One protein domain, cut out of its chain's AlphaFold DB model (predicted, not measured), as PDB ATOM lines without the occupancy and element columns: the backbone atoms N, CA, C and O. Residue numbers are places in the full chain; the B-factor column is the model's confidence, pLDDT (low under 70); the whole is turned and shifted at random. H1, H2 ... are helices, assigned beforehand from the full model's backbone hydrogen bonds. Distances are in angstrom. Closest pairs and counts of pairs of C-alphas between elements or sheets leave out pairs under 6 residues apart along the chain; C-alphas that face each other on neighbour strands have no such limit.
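Overview. This is residues 115 to 142 and 166 to 301 of the 325 residues of the protein "Os01g0553200 protein" of Oryza sativa subsp. japonica (UniProt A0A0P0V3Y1). Two helical lobes sit at opposite ends of an elongated body, joined through the long helix H6 in the middle: one lobe is a pair of long helices side by side, H1 and H7, and the other is a cluster of H2, H3, H4 and H5. The short H8 packs on H6, and residues 207 to 212, of which 210 to 212 belong to H5, stick out. The printed part has 164 residues with eight named helices, H1 to H8 in order along the chain, and no named strand; the class is all helix. The whole is loose, with a radius of gyration of the C-alphas of 21.6 A, and spans 71 by 38 by 27 A.

Along the chain. H1, the longest helix, covers residues 115 to 140 and measures 38.4 A, from C-alpha 115 at (42.849, 56.452, 33.716) to C-alpha 140 at (62.568, 23.643, 31.131). H7 is residues 265 to 284, 29.4 A, and H6 is residues 235 to 255, 30.0 A. H2 is residues 170 to 183, 20.0 A; H3 is residues 187 to 197, 14.7 A; H4 is residues 199 to 206, 10.7 A; H5 is residues 210 to 227, 25.5 A. H8, residues 293 to 296, ends at C-alpha 296 at (49.461, 55.117, 45.781).

Arrangement. H1 and H7 touch at a shallow tilt of 13 degrees, opposite ways; their closest C-alphas, of Ile 131 and Ala 276, are 5.5 A apart. H6 and H7 are near each other, with 8 pairs of C-alphas within 10 A. H6 touches H8 with residues 237 to 244 alone, closest at the C-alphas of His 240 and Val 295, 5.7 A. H6 touches H2 at a shallow tilt of 13 degrees, opposite ways, with the C-alphas of Ala 180 and Val 235 closest at 5.5 A. H2 is the hub, touching H3, H5 and H6. H2 and H3 form a helical hairpin at a shallow tilt of 15 degrees, closest at the C-alphas of His 181 and Ala 190, 5.4 A. H5 touches H2 with residues 217 to 225 alone, at a steep tilt of 58 degrees; the closest C-alphas, of Leu 179 and Gln 221, are 6.0 A apart. H3 and H4 form another helical hairpin at a shallow tilt of 34.6 degrees, only just short of steep, with the C-alphas of Glu 195 and Phe 202 closest at 5.4 A. Every O i to N i+4 pair is within hydrogen-bond range in H1, H2, H4 and H5, against 5 of 7 in H3, 15 of 17 in H6 and 14 of 16 in H7; H8 is too short for such a pair.

Size, cuts and confidence. The two C-alphas farthest apart, of Arg 142 and Glu 211, are 70.9 A apart. Residues 143 to 165 are not printed, and C-alphas 142 and 166 are 39.2 A apart across this cut. Of the links that are printed whole, none is long. The mean pLDDT of the printed part is 75.8; 42 residues are under 70, among them 247 to 265 and 290 to 301.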
ATOM      1  N   ASN A 115      41.709  56.990  32.962       83.04
ATOM      2  CA  ASN A 115      42.849  56.452  33.716       83.04
ATOM      3  C   ASN A 115      42.644  54.987  34.135       83.04
ATOM      4  O   ASN A 115      43.612  54.249  34.309       83.04
ATOM      5  N   LEU A 116      41.390  54.535  34.283       83.91
ATOM      6  CA  LEU A 116      41.100  53.138  34.587       83.91
ATOM      7  C   LEU A 116      41.539  52.200  33.452       83.91
ATOM      8  O   LEU A 116      41.950  51.077  33.723       83.91
ATOM      9  N   LEU A 117      41.468  52.623  32.188       87.16
ATOM     10  CA  LEU A 117      41.907  51.798  31.058       87.16
ATOM     11  C   LEU A 117      43.424  51.602  31.078       87.16
ATOM     12  O   LEU A 117      43.891  50.474  30.929       87.16
ATOM     13  N   GLU A 118      44.186  52.658  31.360       85.47
ATOM     14  CA  GLU A 118      45.648  52.594  31.476       85.47
ATOM     15  C   GLU A 118      46.083  51.658  32.609       85.47
ATOM     16  O   GLU A 118      46.965  50.809  32.453       85.47
ATOM     17  N   THR A 119      45.431  51.756  33.768       83.26
ATOM     18  CA  THR A 119      45.768  50.904  34.908       83.26
ATOM     19  C   THR A 119      45.333  49.451  34.710       83.26
ATOM     20  O   THR A 119      45.995  48.533  35.205       83.26
ATOM     21  N   LYS A 120      44.248  49.214  33.963       87.42
ATOM     22  CA  LYS A 120      43.831  47.875  33.522       87.42
ATOM     23  C   LYS A 120      44.814  47.284  32.521       87.42
ATOM     24  O   LYS A 120      45.136  46.104  32.648       87.42
ATOM     25  N   GLU A 121      45.326  48.090  31.597       88.36
ATOM     26  CA  GLU A 121      46.348  47.675  30.638       88.36
ATOM     27  C   GLU A 121      47.654  47.301  31.346       88.36
ATOM     28  O   GLU A 121      48.194  46.216  31.127       88.36
ATOM     29  N   LYS A 122      48.101  48.112  32.309       84.77
ATOM     30  CA  LYS A 122      49.247  47.761  33.159       84.77
ATOM     31  C   LYS A 122      49.035  46.428  33.883       84.77
ATOM     32  O   LYS A 122      49.905  45.561  33.858       84.77
ATOM     33  N   ALA A 123      47.856  46.221  34.477       83.75
ATOM     34  CA  ALA A 123      47.527  44.952  35.125       83.75
ATOM     35  C   ALA A 123      47.518  43.773  34.134       83.75
ATOM     36  O   ALA A 123      47.945  42.671  34.482       83.75
ATOM     37  N   ARG A 124      47.052  43.983  32.897       88.80
ATOM     38  CA  ARG A 124      47.074  42.983  31.821       88.80
ATOM     39  C   ARG A 124      48.508  42.565  31.489       88.80
ATOM     40  O   ARG A 124      48.780  41.364  31.441       88.80
ATOM     41  N   LEU A 125      49.408  43.532  31.311       88.20
ATOM     42  CA  LEU A 125      50.826  43.299  31.020       88.20
ATOM     43  C   LEU A 125      51.527  42.547  32.158       88.20
ATOM     44  O   LEU A 125      52.213  41.560  31.893       88.20
ATOM     45  N   ASP A 126      51.273  42.919  33.416       83.19
ATOM     46  CA  ASP A 126      51.818  42.216  34.586       83.19
ATOM     47  C   ASP A 126      51.387  40.738  34.623       83.19
ATOM     48  O   ASP A 126      52.188  39.843  34.910       83.19
ATOM     49  N   ILE A 127      50.119  40.454  34.306       84.22
ATOM     50  CA  ILE A 127      49.596  39.081  34.230       84.22
ATOM     51  C   ILE A 127      50.235  38.316  33.071       84.22
ATOM     52  O   ILE A 127      50.563  37.140  33.227       84.22
ATOM     53  N   MET A 128      50.404  38.951  31.912       87.16
ATOM     54  CA  MET A 128      51.049  38.324  30.760       87.16
ATOM     55  C   MET A 128      52.511  37.990  31.031       87.16
ATOM     56  O   MET A 128      52.932  36.874  30.737       87.16
ATOM     57  N   HIS A 129      53.255  38.912  31.641       84.25
ATOM     58  CA  HIS A 129      54.633  38.675  32.050       84.25
ATOM     59  C   HIS A 129      54.730  37.467  32.994       84.25
ATOM     60  O   HIS A 129      55.564  36.580  32.800       84.25
ATOM     61  N   GLU A 130      53.817  37.366  33.962       80.92
ATOM     62  CA  GLU A 130      53.774  36.231  34.886       80.92
ATOM     63  C   GLU A 130      53.401  34.909  34.191       80.92
ATOM     64  O   GLU A 130      53.993  33.864  34.467       80.92
ATOM     65  N   ILE A 131      52.468  34.932  33.230       84.56
ATOM     66  CA  ILE A 131      52.148  33.758  32.402       84.56
ATOM     67  C   ILE A 131      53.389  33.287  31.635       84.56
ATOM     68  O   ILE A 131      53.675  32.087  31.650       84.56
ATOM     69  N   SER A 132      54.126  34.207  31.011       85.02
ATOM     70  CA  SER A 132      55.363  33.904  30.285       85.02
ATOM     71  C   SER A 132      56.424  33.311  31.211       85.02
ATOM     72  O   SER A 132      57.015  32.284  30.883       85.02
ATOM     73  N   ARG A 133      56.606  33.871  32.415       82.28
ATOM     74  CA  ARG A 133      57.514  33.326  33.438       82.28
ATOM     75  C   ARG A 133      57.178  31.869  33.770       82.28
ATOM     76  O   ARG A 133      58.048  30.999  33.724       82.28
ATOM     77  N   VAL A 134      55.906  31.583  34.043       78.34
ATOM     78  CA  VAL A 134      55.417  30.232  34.373       78.34
ATOM     79  C   VAL A 134      55.567  29.269  33.190       78.34
ATOM     80  O   VAL A 134      55.901  28.097  33.385       78.34
ATOM     81  N   GLN A 135      55.338  29.733  31.959       83.39
ATOM     82  CA  GLN A 135      55.543  28.937  30.745       83.39
ATOM     83  C   GLN A 135      57.022  28.613  30.511       83.39
ATOM     84  O   GLN A 135      57.337  27.454  30.254       83.39
ATOM     85  N   ASN A 136      57.921  29.581  30.693       82.09
ATOM     86  CA  ASN A 136      59.363  29.375  30.563       82.09
ATOM     87  C   ASN A 136      59.874  28.335  31.568       82.09
ATOM     88  O   ASN A 136      60.624  27.434  31.203       82.09
ATOM     89  N   ILE A 137      59.420  28.403  32.825       78.04
ATOM     90  CA  ILE A 137      59.747  27.393  33.844       78.04
ATOM     91  C   ILE A 137      59.217  26.019  33.421       78.04
ATOM     92  O   ILE A 137      59.941  25.032  33.478       78.04
ATOM     93  N   ARG A 138      57.969  25.948  32.945       79.24
ATOM     94  CA  ARG A 138      57.348  24.700  32.472       79.24
ATOM     95  C   ARG A 138      58.129  24.064  31.321       79.24
ATOM     96  O   ARG A 138      58.223  22.839  31.273       79.24
ATOM     97  N   ASP A 139      58.636  24.864  30.393       80.37
ATOM     98  CA  ASP A 139      59.309  24.359  29.195       80.37
ATOM     99  C   ASP A 139      60.710  23.815  29.504       80.37
ATOM    100  O   ASP A 139      61.131  22.854  28.863       80.37
ATOM    101  N   LYS A 140      61.354  24.280  30.585       73.28
ATOM    102  CA  LYS A 140      62.568  23.643  31.131       73.28
ATOM    103  C   LYS A 140      62.332  22.190  31.566       73.28
ATOM    104  O   LYS A 140      63.196  21.352  31.354       73.28
ATOM    105  N   TYR A 141      61.136  21.844  32.054       67.67
ATOM    106  CA  TYR A 141      60.765  20.452  32.376       67.67
ATOM    107  C   TYR A 141      60.421  19.593  31.141       67.67
ATOM    108  O   TYR A 141      59.991  18.448  31.285       67.67
ATOM    109  N   ARG A 142      60.524  20.121  29.910       61.23
ATOM    110  CA  ARG A 142      60.278  19.344  28.682       61.23
ATOM    111  C   ARG A 142      61.490  18.508  28.265       61.23
ATOM    112  O   ARG A 142      61.288  17.514  27.575       61.23
ATOM    113  N   LYS A 166      51.818  45.837  56.283       44.78
ATOM    114  CA  LYS A 166      50.810  44.936  56.842       44.78
ATOM    115  C   LYS A 166      49.495  45.523  56.351       44.78
ATOM    116  O   LYS A 166      49.258  46.697  56.657       44.78
ATOM    117  N   PRO A 167      48.732  44.816  55.498       51.92
ATOM    118  CA  PRO A 167      47.488  45.373  55.016       51.92
ATOM    119  C   PRO A 167      46.720  45.745  56.278       51.92
ATOM    120  O   PRO A 167      46.559  44.891  57.154       51.92
ATOM    121  N   LYS A 168      46.372  47.034  56.425       60.78
ATOM    122  CA  LYS A 168      45.476  47.468  57.501       60.78
ATOM    123  C   LYS A 168      44.324  46.474  57.530       60.78
ATOM    124  O   LYS A 168      43.889  46.025  56.461       60.78
ATOM    125  N   ASP A 169      43.868  46.107  58.723       71.40
ATOM    126  CA  ASP A 169      42.760  45.169  58.818       71.40
ATOM    127  C   ASP A 169      41.594  45.733  57.993       71.40
ATOM    128  O   ASP A 169      41.214  46.900  58.126       71.40
ATOM    129  N   LEU A 170      41.059  44.919  57.081       75.88
ATOM    130  CA  LEU A 170      39.940  45.310  56.232       75.88
ATOM    131  C   LEU A 170      38.764  45.782  57.099       75.88
ATOM    132  O   LEU A 170      38.014  46.663  56.682       75.88
ATOM    133  N   LYS A 171      38.625  45.225  58.310       82.29
ATOM    134  CA  LYS A 171      37.658  45.683  59.309       82.29
ATOM    135  C   LYS A 171      37.916  47.130  59.737       82.29
ATOM    136  O   LYS A 171      36.995  47.939  59.699       82.29
ATOM    137  N   GLU A 172      39.155  47.467  60.083       82.89
ATOM    138  CA  GLU A 172      39.554  48.810  60.522       82.89
ATOM    139  C   GLU A 172      39.270  49.867  59.444       82.89
ATOM    140  O   GLU A 172      38.707  50.921  59.727       82.89
ATOM    141  N   LEU A 173      39.574  49.562  58.178       82.13
ATOM    142  CA  LEU A 173      39.274  50.473  57.071       82.13
ATOM    143  C   LEU A 173      37.773  50.641  56.821       82.13
ATOM    144  O   LEU A 173      37.337  51.732  56.464       82.13
ATOM    145  N   LYS A 174      36.969  49.587  57.002       85.38
ATOM    146  CA  LYS A 174      35.506  49.700  56.902       85.38
ATOM    147  C   LYS A 174      34.929  50.554  58.028       85.38
ATOM    148  O   LYS A 174      34.014  51.329  57.776       85.38
ATOM    149  N   GLU A 175      35.475  50.452  59.238       88.79
ATOM    150  CA  GLU A 175      35.110  51.322  60.359       88.79
ATOM    151  C   GLU A 175      35.471  52.790  60.078       88.79
ATOM    152  O   GLU A 175      34.643  53.673  60.288       88.79
ATOM    153  N   GLN A 176      36.660  53.062  59.528       86.74
ATOM    154  CA  GLN A 176      37.049  54.415  59.100       86.74
ATOM    155  C   GLN A 176      36.144  54.936  57.975       86.74
ATOM    156  O   GLN A 176      35.778  56.111  57.966       86.74
ATOM    157  N   TYR A 177      35.742  54.065  57.046       87.58
ATOM    158  CA  TYR A 177      34.818  54.407  55.965       87.58
ATOM    159  C   TYR A 177      33.425  54.763  56.499       87.58
ATOM    160  O   TYR A 177      32.855  55.785  56.115       87.58
ATOM    161  N   LEU A 178      32.907  53.960  57.433       87.95
ATOM    162  CA  LEU A 178      31.661  54.229  58.146       87.95
ATOM    163  C   LEU A 178      31.725  55.568  58.887       87.95
ATOM    164  O   LEU A 178      30.843  56.408  58.717       87.95
ATOM    165  N   LEU A 179      32.801  55.797  59.645       88.64
ATOM    166  CA  LEU A 179      33.022  57.045  60.365       88.64
ATOM    167  C   LEU A 179      33.033  58.256  59.422       88.64
ATOM    168  O   LEU A 179      32.401  59.269  59.719       88.64
ATOM    169  N   ALA A 180      33.703  58.155  58.273       86.07
ATOM    170  CA  ALA A 180      33.755  59.240  57.297       86.07
ATOM    171  C   ALA A 180      32.361  59.598  56.746       86.07
ATOM    172  O   ALA A 180      32.068  60.777  56.548       86.07
ATOM    173  N   HIS A 181      31.481  58.611  56.542       85.39
ATOM    174  CA  HIS A 181      30.093  58.860  56.137       85.39
ATOM    175  C   HIS A 181      29.226  59.445  57.256       85.39
ATOM    176  O   HIS A 181      28.395  60.304  56.967       85.39
ATOM    177  N   LEU A 182      29.423  59.013  58.506       87.32
ATOM    178  CA  LEU A 182      28.718  59.567  59.669       87.32
ATOM    179  C   LEU A 182      29.066  61.051  59.858       87.32
ATOM    180  O   LEU A 182      28.174  61.893  59.888       87.32
ATOM    181  N   VAL A 183      30.360  61.391  59.840       85.93
ATOM    182  CA  VAL A 183      30.839  62.782  59.959       85.93
ATOM    183  C   VAL A 183      30.361  63.661  58.799       85.93
ATOM    184  O   VAL A 183      30.069  64.837  59.001       85.93
ATOM    185  N   ALA A 184      30.237  63.105  57.590       83.08
ATOM    186  CA  ALA A 184      29.691  63.816  56.434       83.08
ATOM    187  C   ALA A 184      28.153  63.966  56.459       83.08
ATOM    188  O   ALA A 184      27.590  64.582  55.558       83.08
ATOM    189  N   GLY A 185      27.454  63.383  57.443       81.93
ATOM    190  CA  GLY A 185      25.989  63.402  57.524       81.93
ATOM    191  C   GLY A 185      25.292  62.495  56.502       81.93
ATOM    192  O   GLY A 185      24.092  62.619  56.258       81.93
ATOM    193  N   HIS A 186      26.016  61.558  55.885       82.59
ATOM    194  CA  HIS A 186      25.485  60.626  54.888       82.59
ATOM    195  C   HIS A 186      24.804  59.412  55.547       82.59
ATOM    196  O   HIS A 186      25.150  58.264  55.262       82.59
ATOM    197  N   TRP A 187      23.814  59.646  56.413       78.11
ATOM    198  CA  TRP A 187      23.207  58.624  57.283       78.11
ATOM    199  C   TRP A 187      22.697  57.382  56.543       78.11
ATOM    200  O   TRP A 187      22.927  56.257  56.985       78.11
ATOM    201  N   ARG A 188      22.065  57.556  55.372       78.31
ATOM    202  CA  ARG A 188      21.594  56.425  54.549       78.31
ATOM    203  C   ARG A 188      22.743  55.532  54.071       78.31
ATOM    204  O   ARG A 188      22.592  54.315  54.062       78.31
ATOM    205  N   MET A 189      23.874  56.127  53.692       80.36
ATOM    206  CA  MET A 189      25.063  55.379  53.270       80.36
ATOM    207  C   MET A 189      25.748  54.734  54.475       80.36
ATOM    208  O   MET A 189      26.098  53.562  54.414       80.36
ATOM    209  N   ALA A 190      25.868  55.455  55.595       84.05
ATOM    210  CA  ALA A 190      26.420  54.915  56.836       84.05
ATOM    211  C   ALA A 190      25.642  53.677  57.318       84.05
ATOM    212  O   ALA A 190      26.243  52.660  57.651       84.05
ATOM    213  N   SER A 191      24.307  53.719  57.262       82.05
ATOM    214  CA  SER A 191      23.449  52.579  57.599       82.05
ATOM    215  C   SER A 191      23.701  51.360  56.702       82.05
ATOM    216  O   SER A 191      23.816  50.248  57.211       82.05
ATOM    217  N   ASN A 192      23.862  51.548  55.388       81.27
ATOM    218  CA  ASN A 192      24.202  50.448  54.480       81.27
ATOM    219  C   ASN A 192      25.609  49.878  54.757       81.27
ATOM    220  O   ASN A 192      25.817  48.668  54.688       81.27
ATOM    221  N   ILE A 193      26.583  50.734  55.080       84.04
ATOM    222  CA  ILE A 193      27.958  50.314  55.391       84.04
ATOM    223  C   ILE A 193      28.005  49.539  56.714       84.04
ATOM    224  O   ILE A 193      28.804  48.608  56.838       84.04
ATOM    225  N   LEU A 194      27.142  49.885  57.676       85.83
ATOM    226  CA  LEU A 194      27.074  49.232  58.982       85.83
ATOM    227  C   LEU A 194      26.867  47.717  58.860       85.83
ATOM    228  O   LEU A 194      27.501  46.977  59.602       85.83
ATOM    229  N   GLU A 195      26.098  47.243  57.875       83.96
ATOM    230  CA  GLU A 195      25.923  45.808  57.586       83.96
ATOM    231  C   GLU A 195      27.268  45.066  57.424       83.96
ATOM    232  O   GLU A 195      27.412  43.911  57.825       83.96
ATOM    233  N   TYR A 196      28.287  45.737  56.880       82.12
ATOM    234  CA  TYR A 196      29.610  45.164  56.613       82.12
ATOM    235  C   TYR A 196      30.604  45.320  57.771       82.12
ATOM    236  O   TYR A 196      31.683  44.716  57.710       82.12
ATOM    237  N   VAL A 197      30.277  46.155  58.762       83.91
ATOM    238  CA  VAL A 197      31.108  46.464  59.938       83.91
ATOM    239  C   VAL A 197      30.591  45.719  61.164       83.91
ATOM    240  O   VAL A 197      31.353  45.009  61.820       83.91
ATOM    241  N   ASP A 198      29.295  45.857  61.432       86.17
ATOM    242  CA  ASP A 198      28.574  45.249  62.539       86.17
ATOM    243  C   ASP A 198      27.150  44.891  62.089       86.17
ATOM    244  O   ASP A 198      26.188  45.648  62.244       86.17
ATOM    245  N   ASN A 199      27.020  43.697  61.506       84.76
ATOM    246  CA  ASN A 199      25.726  43.183  61.071       84.76
ATOM    247  C   ASN A 199      24.754  43.007  62.252       84.76
ATOM    248  O   ASN A 199      23.552  43.120  62.053       84.76
ATOM    249  N   PHE A 200      25.235  42.754  63.474       86.90
ATOM    250  CA  PHE A 200      24.350  42.596  64.630       86.90
ATOM    251  C   PHE A 200      23.680  43.927  64.980       86.90
ATOM    252  O   PHE A 200      22.451  43.995  65.058       86.90
ATOM    253  N   LEU A 201      24.471  45.000  65.091       87.49
ATOM    254  CA  LEU A 201      23.935  46.342  65.300       87.49
ATOM    255  C   LEU A 201      23.017  46.743  64.139       87.49
ATOM    256  O   LEU A 201      21.908  47.212  64.382       87.49
ATOM    257  N   PHE A 202      23.414  46.477  62.891       87.08
ATOM    258  CA  PHE A 202      22.576  46.739  61.718       87.08
ATOM    259  C   PHE A 202      21.192  46.072  61.807       87.08
ATOM    260  O   PHE A 202      20.187  46.745  61.580       87.08
ATOM    261  N   GLN A 203      21.118  44.783  62.162       86.99
ATOM    262  CA  GLN A 203      19.834  44.090  62.315       86.99
ATOM    263  C   GLN A 203      19.015  44.665  63.475       86.99
ATOM    264  O   GLN A 203      17.820  44.888  63.315       86.99
ATOM    265  N   SER A 204      19.652  44.983  64.608       86.34
ATOM    266  CA  SER A 204      18.952  45.565  65.764       86.34
ATOM    267  C   SER A 204      18.316  46.930  65.467       86.34
ATOM    268  O   SER A 204      17.313  47.285  66.076       86.34
ATOM    269  N   LEU A 205      18.882  47.685  64.518       86.26
ATOM    270  CA  LEU A 205      18.397  49.004  64.110       86.26
ATOM    271  C   LEU A 205      17.311  48.950  63.029       86.26
ATOM    272  O   LEU A 205      16.682  49.970  62.769       86.26
ATOM    273  N   ARG A 206      17.068  47.797  62.388       81.58
ATOM    274  CA  ARG A 206      16.069  47.692  61.308       81.58
ATOM    275  C   ARG A 206      14.634  47.875  61.779       81.58
ATOM    276  O   ARG A 206      13.821  48.386  61.017       81.58
ATOM    277  N   GLU A 207      14.332  47.407  62.982       83.31
ATOM    278  CA  GLU A 207      12.977  47.405  63.548       83.31
ATOM    279  C   GLU A 207      12.724  48.613  64.459       83.31
ATOM    280  O   GLU A 207      11.662  48.721  65.065       83.31
ATOM    281  N   LYS A 208      13.701  49.518  64.550       86.11
ATOM    282  CA  LYS A 208      13.652  50.706  65.396       86.11
ATOM    283  C   LYS A 208      13.179  51.928  64.624       86.11
ATOM    284  O   LYS A 208      13.362  52.055  63.414       86.11
ATOM    285  N   ASP A 209      12.594  52.845  65.366       87.30
ATOM    286  CA  ASP A 209      12.158  54.156  64.932       87.30
ATOM    287  C   ASP A 209      13.342  55.083  64.603       87.30
ATOM    288  O   ASP A 209      14.462  54.923  65.094       87.30
ATOM    289  N   GLU A 210      13.102  56.054  63.716       82.96
ATOM    290  CA  GLU A 210      14.155  56.886  63.111       82.96
ATOM    291  C   GLU A 210      14.986  57.645  64.157       82.96
ATOM    292  O   GLU A 210      16.202  57.779  64.008       82.96
ATOM    293  N   GLU A 211      14.353  58.077  65.251       86.31
ATOM    294  CA  GLU A 211      15.030  58.768  66.347       86.31
ATOM    295  C   GLU A 211      15.963  57.835  67.132       86.31
ATOM    296  O   GLU A 211      17.108  58.199  67.411       86.31
ATOM    297  N   GLU A 212      15.537  56.602  67.421       86.57
ATOM    298  CA  GLU A 212      16.399  55.609  68.065       86.57
ATOM    299  C   GLU A 212      17.601  55.250  67.183       86.57
ATOM    300  O   GLU A 212      18.729  55.145  67.676       86.57
ATOM    301  N   VAL A 213      17.378  55.102  65.872       85.66
ATOM    302  CA  VAL A 213      18.450  54.858  64.896       85.66
ATOM    303  C   VAL A 213      19.432  56.026  64.884       85.66
ATOM    304  O   VAL A 213      20.643  55.803  64.904       85.66
ATOM    305  N   ARG A 214      18.937  57.269  64.905       84.99
ATOM    306  CA  ARG A 214      19.769  58.477  64.946       84.99
ATOM    307  C   ARG A 214      20.632  58.530  66.205       84.99
ATOM    308  O   ARG A 214      21.840  58.737  66.100       84.99
ATOM    309  N   ILE A 215      20.050  58.277  67.379       88.91
ATOM    310  CA  ILE A 215      20.778  58.246  68.658       88.91
ATOM    311  C   ILE A 215      21.841  57.139  68.652       88.91
ATOM    312  O   ILE A 215      22.980  57.370  69.061       88.91
ATOM    313  N   ALA A 216      21.500  55.940  68.175       88.20
ATOM    314  CA  ALA A 216      22.439  54.824  68.104       88.20
ATOM    315  C   ALA A 216      23.602  55.100  67.139       88.20
ATOM    316  O   ALA A 216      24.755  54.822  67.470       88.20
ATOM    317  N   MET A 217      23.320  55.694  65.978       87.90
ATOM    318  CA  MET A 217      24.344  56.074  65.004       87.90
ATOM    319  C   MET A 217      25.237  57.209  65.514       87.90
ATOM    320  O   MET A 217      26.439  57.184  65.258       87.90
ATOM    321  N   GLN A 218      24.690  58.163  66.275       90.22
ATOM    322  CA  GLN A 218      25.489  59.205  66.925       90.22
ATOM    323  C   GLN A 218      26.442  58.611  67.970       90.22
ATOM    324  O   GLN A 218      27.629  58.925  67.964       90.22
ATOM    325  N   ARG A 219      25.963  57.690  68.817       91.45
ATOM    326  CA  ARG A 219      26.826  56.975  69.779       91.45
ATOM    327  C   ARG A 219      27.934  56.199  69.068       91.45
ATOM    328  O   ARG A 219      29.094  56.279  69.458       91.45
ATOM    329  N   LEU A 220      27.582  55.501  67.987       90.80
ATOM    330  CA  LEU A 220      28.546  54.778  67.165       90.80
ATOM    331  C   LEU A 220      29.593  55.719  66.551       90.80
ATOM    332  O   LEU A 220      30.774  55.380  66.521       90.80
ATOM    333  N   GLN A 221      29.180  56.896  66.078       90.59
ATOM    334  CA  GLN A 221      30.101  57.917  65.587       90.59
ATOM    335  C   GLN A 221      31.099  58.321  66.676       90.59
ATOM    336  O   GLN A 221      32.300  58.322  66.410       90.59
ATOM    337  N   ASP A 222      30.629  58.623  67.886       90.97
ATOM    338  CA  ASP A 222      31.484  59.054  68.996       90.97
ATOM    339  C   ASP A 222      32.500  57.963  69.386       90.97
ATOM    340  O   ASP A 222      33.682  58.248  69.602       90.97
ATOM    341  N   ASP A 223      32.075  56.698  69.417       91.85
ATOM    342  CA  ASP A 223      32.947  55.558  69.719       91.85
ATOM    343  C   ASP A 223      33.995  55.323  68.621       91.85
ATOM    344  O   ASP A 223      35.179  55.110  68.910       91.85
ATOM    345  N   LEU A 224      33.597  55.426  67.348       88.54
ATOM    346  CA  LEU A 224      34.523  55.325  66.220       88.54
ATOM    347  C   LEU A 224      35.508  56.498  66.179       88.54
ATOM    348  O   LEU A 224      36.679  56.281  65.872       88.54
ATOM    349  N   GLN A 225      35.081  57.718  66.518       88.31
ATOM    350  CA  GLN A 225      35.969  58.882  66.609       88.31
ATOM    351  C   GLN A 225      37.026  58.717  67.702       88.31
ATOM    352  O   GLN A 225      38.184  59.080  67.485       88.31
ATOM    353  N   LYS A 226      36.656  58.144  68.855       88.72
ATOM    354  CA  LYS A 226      37.608  57.816  69.927       88.72
ATOM    355  C   LYS A 226      38.603  56.744  69.483       88.72
ATOM    356  O   LYS A 226      39.794  56.873  69.747       88.72
ATOM    357  N   LYS A 227      38.128  55.702  68.789       87.14
ATOM    358  CA  LYS A 227      38.963  54.585  68.318       87.14
ATOM    359  C   LYS A 227      39.942  54.991  67.212       87.14
ATOM    360  O   LYS A 227      41.087  54.552  67.222       87.14
ATOM    361  N   HIS A 228      39.497  55.822  66.272       81.76
ATOM    362  CA  HIS A 228      40.233  56.220  65.061       81.76
ATOM    363  C   HIS A 228      40.752  57.664  65.140       81.76
ATOM    364  O   HIS A 228      40.783  58.392  64.144       81.76
ATOM    365  N   HIS A 229      41.130  58.116  66.338       70.82
ATOM    366  CA  HIS A 229      41.592  59.487  66.531       70.82
ATOM    367  C   HIS A 229      42.825  59.780  65.655       70.82
ATOM    368  O   HIS A 229      43.816  59.054  65.685       70.82
ATOM    369  N   GLY A 230      42.756  60.841  64.843       66.16
ATOM    370  CA  GLY A 230      43.841  61.264  63.949       66.16
ATOM    371  C   GLY A 230      43.914  60.571  62.578       66.16
ATOM    372  O   GLY A 230      44.705  61.004  61.742       66.16
ATOM    373  N   SER A 231      43.087  59.558  62.283       64.68
ATOM    374  CA  SER A 231      43.084  58.854  60.982       64.68
ATOM    375  C   SER A 231      41.961  59.289  60.029       64.68
ATOM    376  O   SER A 231      41.588  58.559  59.110       64.68
ATOM    377  N   GLN A 232      41.430  60.503  60.199       64.42
ATOM    378  CA  GLN A 232      40.373  61.014  59.329       64.42
ATOM    379  C   GLN A 232      40.900  61.256  57.906       64.42
ATOM    380  O   GLN A 232      41.760  62.099  57.638       64.42
ATOM    381  N   HIS A 233      40.367  60.486  56.969       69.36
ATOM    382  CA  HIS A 233      40.596  60.620  55.539       69.36
ATOM    383  C   HIS A 233      39.260  60.884  54.843       69.36
ATOM    384  O   HIS A 233      38.198  60.570  55.376       69.36
ATOM    385  N   SER A 234      39.297  61.469  53.643       73.70
ATOM    386  CA  SER A 234      38.073  61.640  52.861       73.70
ATOM    387  C   SER A 234      37.467  60.278  52.510       73.70
ATOM    388  O   SER A 234      38.199  59.315  52.267       73.70
ATOM    389  N   VAL A 235      36.133  60.218  52.422       74.62
ATOM    390  CA  VAL A 235      35.367  59.028  51.998       74.62
ATOM    391  C   VAL A 235      36.007  58.377  50.771       74.62
ATOM    392  O   VAL A 235      36.375  57.202  50.796       74.62
ATOM    393  N   ARG A 236      36.261  59.184  49.735       71.68
ATOM    394  CA  ARG A 236      36.887  58.745  48.486       71.68
ATOM    395  C   ARG A 236      38.256  58.099  48.686       71.68
ATOM    396  O   ARG A 236      38.552  57.082  48.062       71.68
ATOM    397  N   ARG A 237      39.100  58.671  49.551       75.96
ATOM    398  CA  ARG A 237      40.432  58.124  49.838       75.96
ATOM    399  C   ARG A 237      40.331  56.757  50.513       75.96
ATOM    400  O   ARG A 237      41.027  55.837  50.101       75.96
ATOM    401  N   ILE A 238      39.445  56.608  51.495       75.26
ATOM    402  CA  ILE A 238      39.263  55.338  52.211       75.26
ATOM    403  C   ILE A 238      38.647  54.275  51.288       75.26
ATOM    404  O   ILE A 238      39.114  53.138  51.278       75.26
ATOM    405  N   ALA A 239      37.664  54.638  50.454       74.24
ATOM    406  CA  ALA A 239      37.109  53.746  49.430       74.24
ATOM    407  C   ALA A 239      38.204  53.229  48.487       74.24
ATOM    408  O   ALA A 239      38.309  52.029  48.232       74.24
ATOM    409  N   HIS A 240      39.067  54.127  48.014       72.74
ATOM    410  CA  HIS A 240      40.219  53.763  47.203       72.74
ATOM    411  C   HIS A 240      41.166  52.816  47.967       72.74
ATOM    412  O   HIS A 240      41.549  51.787  47.411       72.74
ATOM    413  N   GLU A 241      41.499  53.086  49.237       74.66
ATOM    414  CA  GLU A 241      42.312  52.183  50.076       74.66
ATOM    415  C   GLU A 241      41.673  50.785  50.214       74.66
ATOM    416  O   GLU A 241      42.360  49.778  50.023       74.66
ATOM    417  N   LEU A 242      40.357  50.702  50.436       76.15
ATOM    418  CA  LEU A 242      39.601  49.442  50.489       76.15
ATOM    419  C   LEU A 242      39.672  48.665  49.167       76.15
ATOM    420  O   LEU A 242      39.942  47.460  49.169       76.15
ATOM    421  N   LEU A 243      39.479  49.346  48.031       75.49
ATOM    422  CA  LEU A 243      39.657  48.761  46.695       75.49
ATOM    423  C   LEU A 243      41.095  48.268  46.501       75.49
ATOM    424  O   LEU A 243      41.315  47.197  45.927       75.49
ATOM    425  N   GLY A 244      42.051  49.040  47.020       67.96
ATOM    426  CA  GLY A 244      43.470  48.739  47.116       67.96
ATOM    427  C   GLY A 244      43.741  47.378  47.725       67.96
ATOM    428  O   GLY A 244      44.229  46.466  47.051       67.96
ATOM    429  N   ILE A 245      43.368  47.240  48.992       69.08
ATOM    430  CA  ILE A 245      43.609  46.032  49.779       69.08
ATOM    431  C   ILE A 245      42.841  44.842  49.206       69.08
ATOM    432  O   ILE A 245      43.437  43.791  48.971       69.08
ATOM    433  N   ALA A 246      41.555  45.000  48.876       70.21
ATOM    434  CA  ALA A 246      40.750  43.911  48.315       70.21
ATOM    435  C   ALA A 246      41.333  43.354  47.003       70.21
ATOM    436  O   ALA A 246      41.216  42.161  46.698       70.21
ATOM    437  N   THR A 247      41.986  44.212  46.219       67.54
ATOM    438  CA  THR A 247      42.658  43.821  44.981       67.54
ATOM    439  C   THR A 247      44.023  43.192  45.235       67.54
ATOM    440  O   THR A 247      44.310  42.140  44.654       67.54
ATOM    441  N   MET A 248      44.852  43.815  46.081       63.10
ATOM    442  CA  MET A 248      46.190  43.321  46.414       63.10
ATOM    443  C   MET A 248      46.119  41.926  47.014       63.10
ATOM    444  O   MET A 248      46.729  41.024  46.451       63.10
ATOM    445  N   SER A 249      45.275  41.696  48.023       60.09
ATOM    446  CA  SER A 249      45.149  40.383  48.667       60.09
ATOM    447  C   SER A 249      44.831  39.273  47.662       60.09
ATOM    448  O   SER A 249      45.366  38.171  47.736       60.09
ATOM    449  N   LYS A 250      43.995  39.554  46.653       63.11
ATOM    450  CA  LYS A 250      43.630  38.571  45.622       63.11
ATOM    451  C   LYS A 250      44.732  38.340  44.589       63.11
ATOM    452  O   LYS A 250      44.807  37.248  44.020       63.11
ATOM    453  N   TRP A 251      45.521  39.367  44.291       62.64
ATOM    454  CA  TRP A 251      46.631  39.299  43.347       62.64
ATOM    455  C   TRP A 251      47.870  38.666  43.975       62.64
ATOM    456  O   TRP A 251      48.410  37.722  43.405       62.64
ATOM    457  N   GLU A 252      48.260  39.122  45.164       58.28
ATOM    458  CA  GLU A 252      49.364  38.584  45.957       58.28
ATOM    459  C   GLU A 252      49.134  37.111  46.257       58.28
ATOM    460  O   GLU A 252      49.960  36.304  45.851       58.28
ATOM    461  N   TYR A 253      47.955  36.724  46.764       56.84
ATOM    462  CA  TYR A 253      47.613  35.309  46.966       56.84
ATOM    463  C   TYR A 253      47.809  34.459  45.702       56.84
ATOM    464  O   TYR A 253      48.125  33.278  45.782       56.84
ATOM    465  N   ARG A 254      47.617  35.031  44.506       62.03
ATOM    466  CA  ARG A 254      47.782  34.304  43.240       62.03
ATOM    467  C   ARG A 254      49.212  34.294  42.723       62.03
ATOM    468  O   ARG A 254      49.587  33.276  42.150       62.03
ATOM    469  N   LYS A 255      49.970  35.377  42.904       56.51
ATOM    470  CA  LYS A 255      51.411  35.442  42.612       56.51
ATOM    471  C   LYS A 255      52.207  34.526  43.536       56.51
ATOM    472  O   LYS A 255      53.127  33.854  43.088       56.51
ATOM    473  N   GLU A 256      51.830  34.508  44.808       49.96
ATOM    474  CA  GLU A 256      52.488  33.759  45.874       49.96
ATOM    475  C   GLU A 256      52.069  32.304  45.945       49.96
ATOM    476  O   GLU A 256      52.653  31.592  46.751       49.96
ATOM    477  N   LEU A 257      51.098  31.846  45.132       50.99
ATOM    478  CA  LEU A 257      50.818  30.415  45.013       50.99
ATOM    479  C   LEU A 257      52.163  29.728  44.769       50.99
ATOM    480  O   LEU A 257      52.707  29.905  43.670       50.99
ATOM    481  N   PRO A 258      52.705  29.005  45.768       50.99
ATOM    482  CA  PRO A 258      54.072  28.546  45.701       50.99
ATOM    483  C   PRO A 258      54.194  27.728  44.432       50.99
ATOM    484  O   PRO A 258      53.316  26.911  44.109       50.99
ATOM    485  N   LEU A 259      55.252  28.002  43.667       56.82
ATOM    486  CA  LEU A 259      55.608  27.088  42.601       56.82
ATOM    487  C   LEU A 259      55.742  25.720  43.276       56.82
ATOM    488  O   LEU A 259      56.399  25.629  44.313       56.82
ATOM    489  N   PRO A 260      55.024  24.703  42.787       54.72
ATOM    490  CA  PRO A 260      54.911  23.456  43.514       54.72
ATOM    491  C   PRO A 260      56.284  22.896  43.859       54.72
ATOM    492  O   PRO A 260      57.184  22.932  43.019       54.72
ATOM    493  N   ALA A 261      56.421  22.353  45.067       56.51
ATOM    494  CA  ALA A 261      57.595  21.572  45.414       56.51
ATOM    495  C   ALA A 261      57.781  20.441  44.387       56.51
ATOM    496  O   ALA A 261      56.805  19.865  43.884       56.51
ATOM    497  N   ALA A 262      59.039  20.184  44.037       55.02
ATOM    498  CA  ALA A 262      59.416  19.156  43.083       55.02
ATOM    499  C   ALA A 262      59.101  17.770  43.669       55.02
ATOM    500  O   ALA A 262      59.856  17.256  44.482       55.02
ATOM    501  N   GLU A 263      57.970  17.186  43.271       59.58
ATOM    502  CA  GLU A 263      57.653  15.771  43.531       59.58
ATOM    503  C   GLU A 263      58.152  14.925  42.352       59.58
ATOM    504  O   GLU A 263      58.967  14.027  42.511       59.58
ATOM    505  N   ASP A 264      57.737  15.295  41.138       67.91
ATOM    506  CA  ASP A 264      58.242  14.758  39.877       67.91
ATOM    507  C   ASP A 264      58.035  15.796  38.746       67.91
ATOM    508  O   ASP A 264      57.207  16.717  38.849       67.91
ATOM    509  N   GLY A 265      58.789  15.676  37.647       67.36
ATOM    510  CA  GLY A 265      58.733  16.632  36.531       67.36
ATOM    511  C   GLY A 265      57.373  16.695  35.817       67.36
ATOM    512  O   GLY A 265      56.970  17.758  35.331       67.36
ATOM    513  N   MET A 266      56.615  15.594  35.784       72.34
ATOM    514  CA  MET A 266      55.302  15.521  35.129       72.34
ATOM    515  C   MET A 266      54.210  16.212  35.953       72.34
ATOM    516  O   MET A 266      53.393  16.967  35.412       72.34
ATOM    517  N   THR A 267      54.217  16.004  37.261       72.37
ATOM    518  CA  THR A 267      53.354  16.618  38.261       72.37
ATOM    519  C   THR A 267      53.634  18.110  38.347       72.37
ATOM    520  O   THR A 267      52.695  18.908  38.262       72.37
ATOM    521  N   MET A 268      54.906  18.520  38.367       72.38
ATOM    522  CA  MET A 268      55.284  19.934  38.312       72.38
ATOM    523  C   MET A 268      54.769  20.602  37.029       72.38
ATOM    524  O   MET A 268      54.086  21.628  37.073       72.38
ATOM    525  N   LYS A 269      54.966  19.964  35.870       76.01
ATOM    526  CA  LYS A 269      54.442  20.443  34.582       76.01
ATOM    527  C   LYS A 269      52.916  20.576  34.575       76.01
ATOM    528  O   LYS A 269      52.395  21.572  34.063       76.01
ATOM    529  N   LYS A 270      52.179  19.605  35.130       81.06
ATOM    530  CA  LYS A 270      50.710  19.672  35.276       81.06
ATOM    531  C   LYS A 270      50.300  20.847  36.168       81.06
ATOM    532  O   LYS A 270      49.449  21.644  35.769       81.06
ATOM    533  N   LYS A 271      50.933  21.004  37.333       77.26
ATOM    534  CA  LYS A 271      50.643  22.085  38.282       77.26
ATOM    535  C   LYS A 271      50.951  23.474  37.677       77.26
ATOM    536  O   LYS A 271      50.101  24.363  37.760       77.26
ATOM    537  N   LEU A 272      52.061  23.645  36.947       80.29
ATOM    538  CA  LEU A 272      52.395  24.879  36.210       80.29
ATOM    539  C   LEU A 272      51.382  25.195  35.096       80.29
ATOM    540  O   LEU A 272      50.949  26.339  34.952       80.29
ATOM    541  N   LYS A 273      50.929  24.185  34.336       84.54
ATOM    542  CA  LYS A 273      49.840  24.356  33.353       84.54
ATOM    543  C   LYS A 273      48.552  24.845  34.021       84.54
ATOM    544  O   LYS A 273      47.898  25.754  33.501       84.54
ATOM    545  N   CYS A 274      48.191  24.271  35.167       83.66
ATOM    546  CA  CYS A 274      47.031  24.697  35.947       83.66
ATOM    547  C   CYS A 274      47.179  26.139  36.449       83.66
ATOM    548  O   CYS A 274      46.224  26.913  36.354       83.66
ATOM    549  N   HIS A 275      48.364  26.522  36.927       80.70
ATOM    550  CA  HIS A 275      48.654  27.885  37.362       80.70
ATOM    551  C   HIS A 275      48.539  28.891  36.202       80.70
ATOM    552  O   HIS A 275      47.761  29.840  36.292       80.70
ATOM    553  N   ALA A 276      49.172  28.623  35.055       83.50
ATOM    554  CA  ALA A 276      49.034  29.453  33.856       83.50
ATOM    555  C   ALA A 276      47.566  29.581  33.400       83.50
ATOM    556  O   ALA A 276      47.117  30.661  33.020       83.50
ATOM    557  N   LYS A 277      46.766  28.506  33.496       87.25
ATOM    558  CA  LYS A 277      45.317  28.550  33.225       87.25
ATOM    559  C   LYS A 277      44.575  29.465  34.209       87.25
ATOM    560  O   LYS A 277      43.670  30.184  33.793       87.25
ATOM    561  N   LYS A 278      44.935  29.461  35.501       84.03
ATOM    562  CA  LYS A 278      44.357  30.369  36.511       84.03
ATOM    563  C   LYS A 278      44.693  31.834  36.216       84.03
ATOM    564  O   LYS A 278      43.799  32.666  36.368       84.03
ATOM    565  N   LEU A 279      45.918  32.127  35.771       83.20
ATOM    566  CA  LEU A 279      46.345  33.468  35.353       83.20
ATOM    567  C   LEU A 279      45.629  33.927  34.076       83.20
ATOM    568  O   LEU A 279      45.065  35.011  34.057       83.20
ATOM    569  N   ARG A 280      45.523  33.079  33.044       87.72
ATOM    570  CA  ARG A 280      44.750  33.420  31.829       87.72
ATOM    571  C   ARG A 280      43.287  33.722  32.133       87.72
ATOM    572  O   ARG A 280      42.730  34.666  31.591       87.72
ATOM    573  N   LYS A 281      42.672  32.973  33.057       87.53
ATOM    574  CA  LYS A 281      41.310  33.268  33.530       87.53
ATOM    575  C   LYS A 281      41.198  34.633  34.215       87.53
ATOM    576  O   LYS A 281      40.086  35.127  34.327       87.53
ATOM    577  N   LEU A 282      42.277  35.220  34.735       82.99
ATOM    578  CA  LEU A 282      42.223  36.560  35.325       82.99
ATOM    579  C   LEU A 282      42.113  37.661  34.274       82.99
ATOM    580  O   LEU A 282      41.475  38.668  34.555       82.99
ATOM    581  N   LEU A 283      42.707  37.458  33.097       86.71
ATOM    582  CA  LEU A 283      42.652  38.423  31.999       86.71
ATOM    583  C   LEU A 283      41.205  38.679  31.553       86.71
ATOM    584  O   LEU A 283      40.852  39.812  31.252       86.71
ATOM    585  N   THR A 284      40.364  37.642  31.570       89.04
ATOM    586  CA  THR A 284      38.987  37.689  31.050       89.04
ATOM    587  C   THR A 284      37.901  37.751  32.126       89.04
ATOM    588  O   THR A 284      36.723  37.888  31.811       89.04
ATOM    589  N   LYS A 285      38.251  37.653  33.415       87.28
ATOM    590  CA  LYS A 285      37.271  37.717  34.511       87.28
ATOM    591  C   LYS A 285      37.077  39.138  35.022       87.28
ATOM    592  O   LYS A 285      38.040  39.877  35.193       87.28
ATOM    593  N   HIS A 286      35.846  39.445  35.433       84.22
ATOM    594  CA  HIS A 286      35.548  40.665  36.181       84.22
ATOM    595  C   HIS A 286      36.324  40.722  37.502       84.22
ATOM    596  O   HIS A 286      36.120  39.891  38.401       84.22
ATOM    597  N   THR A 287      37.216  41.704  37.612       79.69
ATOM    598  CA  THR A 287      38.210  41.832  38.682       79.69
ATOM    599  C   THR A 287      38.503  43.299  38.971       79.69
ATOM    600  O   THR A 287      38.500  44.109  38.053       79.69
ATOM    601  N   LEU A 288      38.817  43.636  40.222       78.13
ATOM    602  CA  LEU A 288      39.249  44.986  40.608       78.13
ATOM    603  C   LEU A 288      40.756  45.221  40.386       78.13
ATOM    604  O   LEU A 288      41.274  46.287  40.699       78.13
ATOM    605  N   MET A 289      41.480  44.256  39.801       73.40
ATOM    606  CA  MET A 289      42.878  44.468  39.392       73.40
ATOM    607  C   MET A 289      43.007  45.692  38.493       73.40
ATOM    608  O   MET A 289      42.191  45.877  37.593       73.40
ATOM    609  N   GLY A 290      44.014  46.518  38.771       67.10
ATOM    610  CA  GLY A 290      44.204  47.803  38.104       67.10
ATOM    611  C   GLY A 290      43.374  48.952  38.686       67.10
ATOM    612  O   GLY A 290      43.600  50.081  38.299       67.10
ATOM    613  N   VAL A 291      42.461  48.753  39.640       66.44
ATOM    614  CA  VAL A 291      41.751  49.897  40.262       66.44
ATOM    615  C   VAL A 291      42.672  50.668  41.229       66.44
ATOM    616  O   VAL A 291      42.561  51.876  41.400       66.44
ATOM    617  N   VAL A 292      43.637  49.959  41.816       52.91
ATOM    618  CA  VAL A 292      44.504  50.411  42.920       52.91
ATOM    619  C   VAL A 292      45.568  51.460  42.595       52.91
ATOM    620  O   VAL A 292      45.925  52.179  43.524       52.91
ATOM    621  N   PRO A 293      46.132  51.600  41.377       47.79
ATOM    622  CA  PRO A 293      47.217  52.559  41.175       47.79
ATOM    623  C   PRO A 293      46.861  54.001  41.566       47.79
ATOM    624  O   PRO A 293      47.772  54.774  41.796       47.79
ATOM    625  N   LEU A 294      45.581  54.340  41.757       42.09
ATOM    626  CA  LEU A 294      45.110  55.633  42.272       42.09
ATOM    627  C   LEU A 294      45.163  55.804  43.806       42.09
ATOM    628  O   LEU A 294      44.895  56.896  44.292       42.09
ATOM    629  N   VAL A 295      45.452  54.754  44.581       39.48
ATOM    630  CA  VAL A 295      45.654  54.852  46.045       39.48
ATOM    631  C   VAL A 295      47.068  55.327  46.361       39.48
ATOM    632  O   VAL A 295      47.284  56.089  47.297       39.48
ATOM    633  N   TRP A 296      48.036  54.855  45.570       32.08
ATOM    634  CA  TRP A 296      49.461  55.117  45.781       32.08
ATOM    635  C   TRP A 296      50.036  56.126  44.786       32.08
ATOM    636  O   TRP A 296      51.050  56.754  45.086       32.08
ATOM    637  N   ALA A 297      49.395  56.336  43.633       29.72
ATOM    638  CA  ALA A 297      49.572  57.580  42.902       29.72
ATOM    639  C   ALA A 297      48.815  58.665  43.668       29.72
ATOM    640  O   ALA A 297      47.657  58.464  44.035       29.72
ATOM    641  N   LYS A 298      49.455  59.812  43.914       28.58
ATOM    642  CA  LYS A 298      48.730  61.032  44.289       28.58
ATOM    643  C   LYS A 298      47.519  61.135  43.362       28.58
ATOM    644  O   LYS A 298      47.697  61.066  42.150       28.58
ATOM    645  N   LEU A 299      46.315  61.220  43.926       29.44
ATOM    646  CA  LEU A 299      45.096  61.438  43.155       29.44
ATOM    647  C   LEU A 299      45.298  62.702  42.319       29.44
ATOM    648  O   LEU A 299      45.228  63.807  42.854       29.44
ATOM    649  N   GLU A 300      45.596  62.542  41.032       27.93
ATOM    650  CA  GLU A 300      45.571  63.678  40.129       27.93
ATOM    651  C   GLU A 300      44.110  64.121  39.975       27.93
ATOM    652  O   GLU A 300      43.211  63.274  39.861       27.93
ATOM    653  N   PRO A 301      43.834  65.431  40.049       28.11
ATOM    654  CA  PRO A 301      42.488  65.948  39.867       28.11
ATOM    655  C   PRO A 301      41.944  65.540  38.490       28.11
ATOM    656  O   PRO A 301      42.623  65.648  37.474       28.11
TER     657      PRO A 301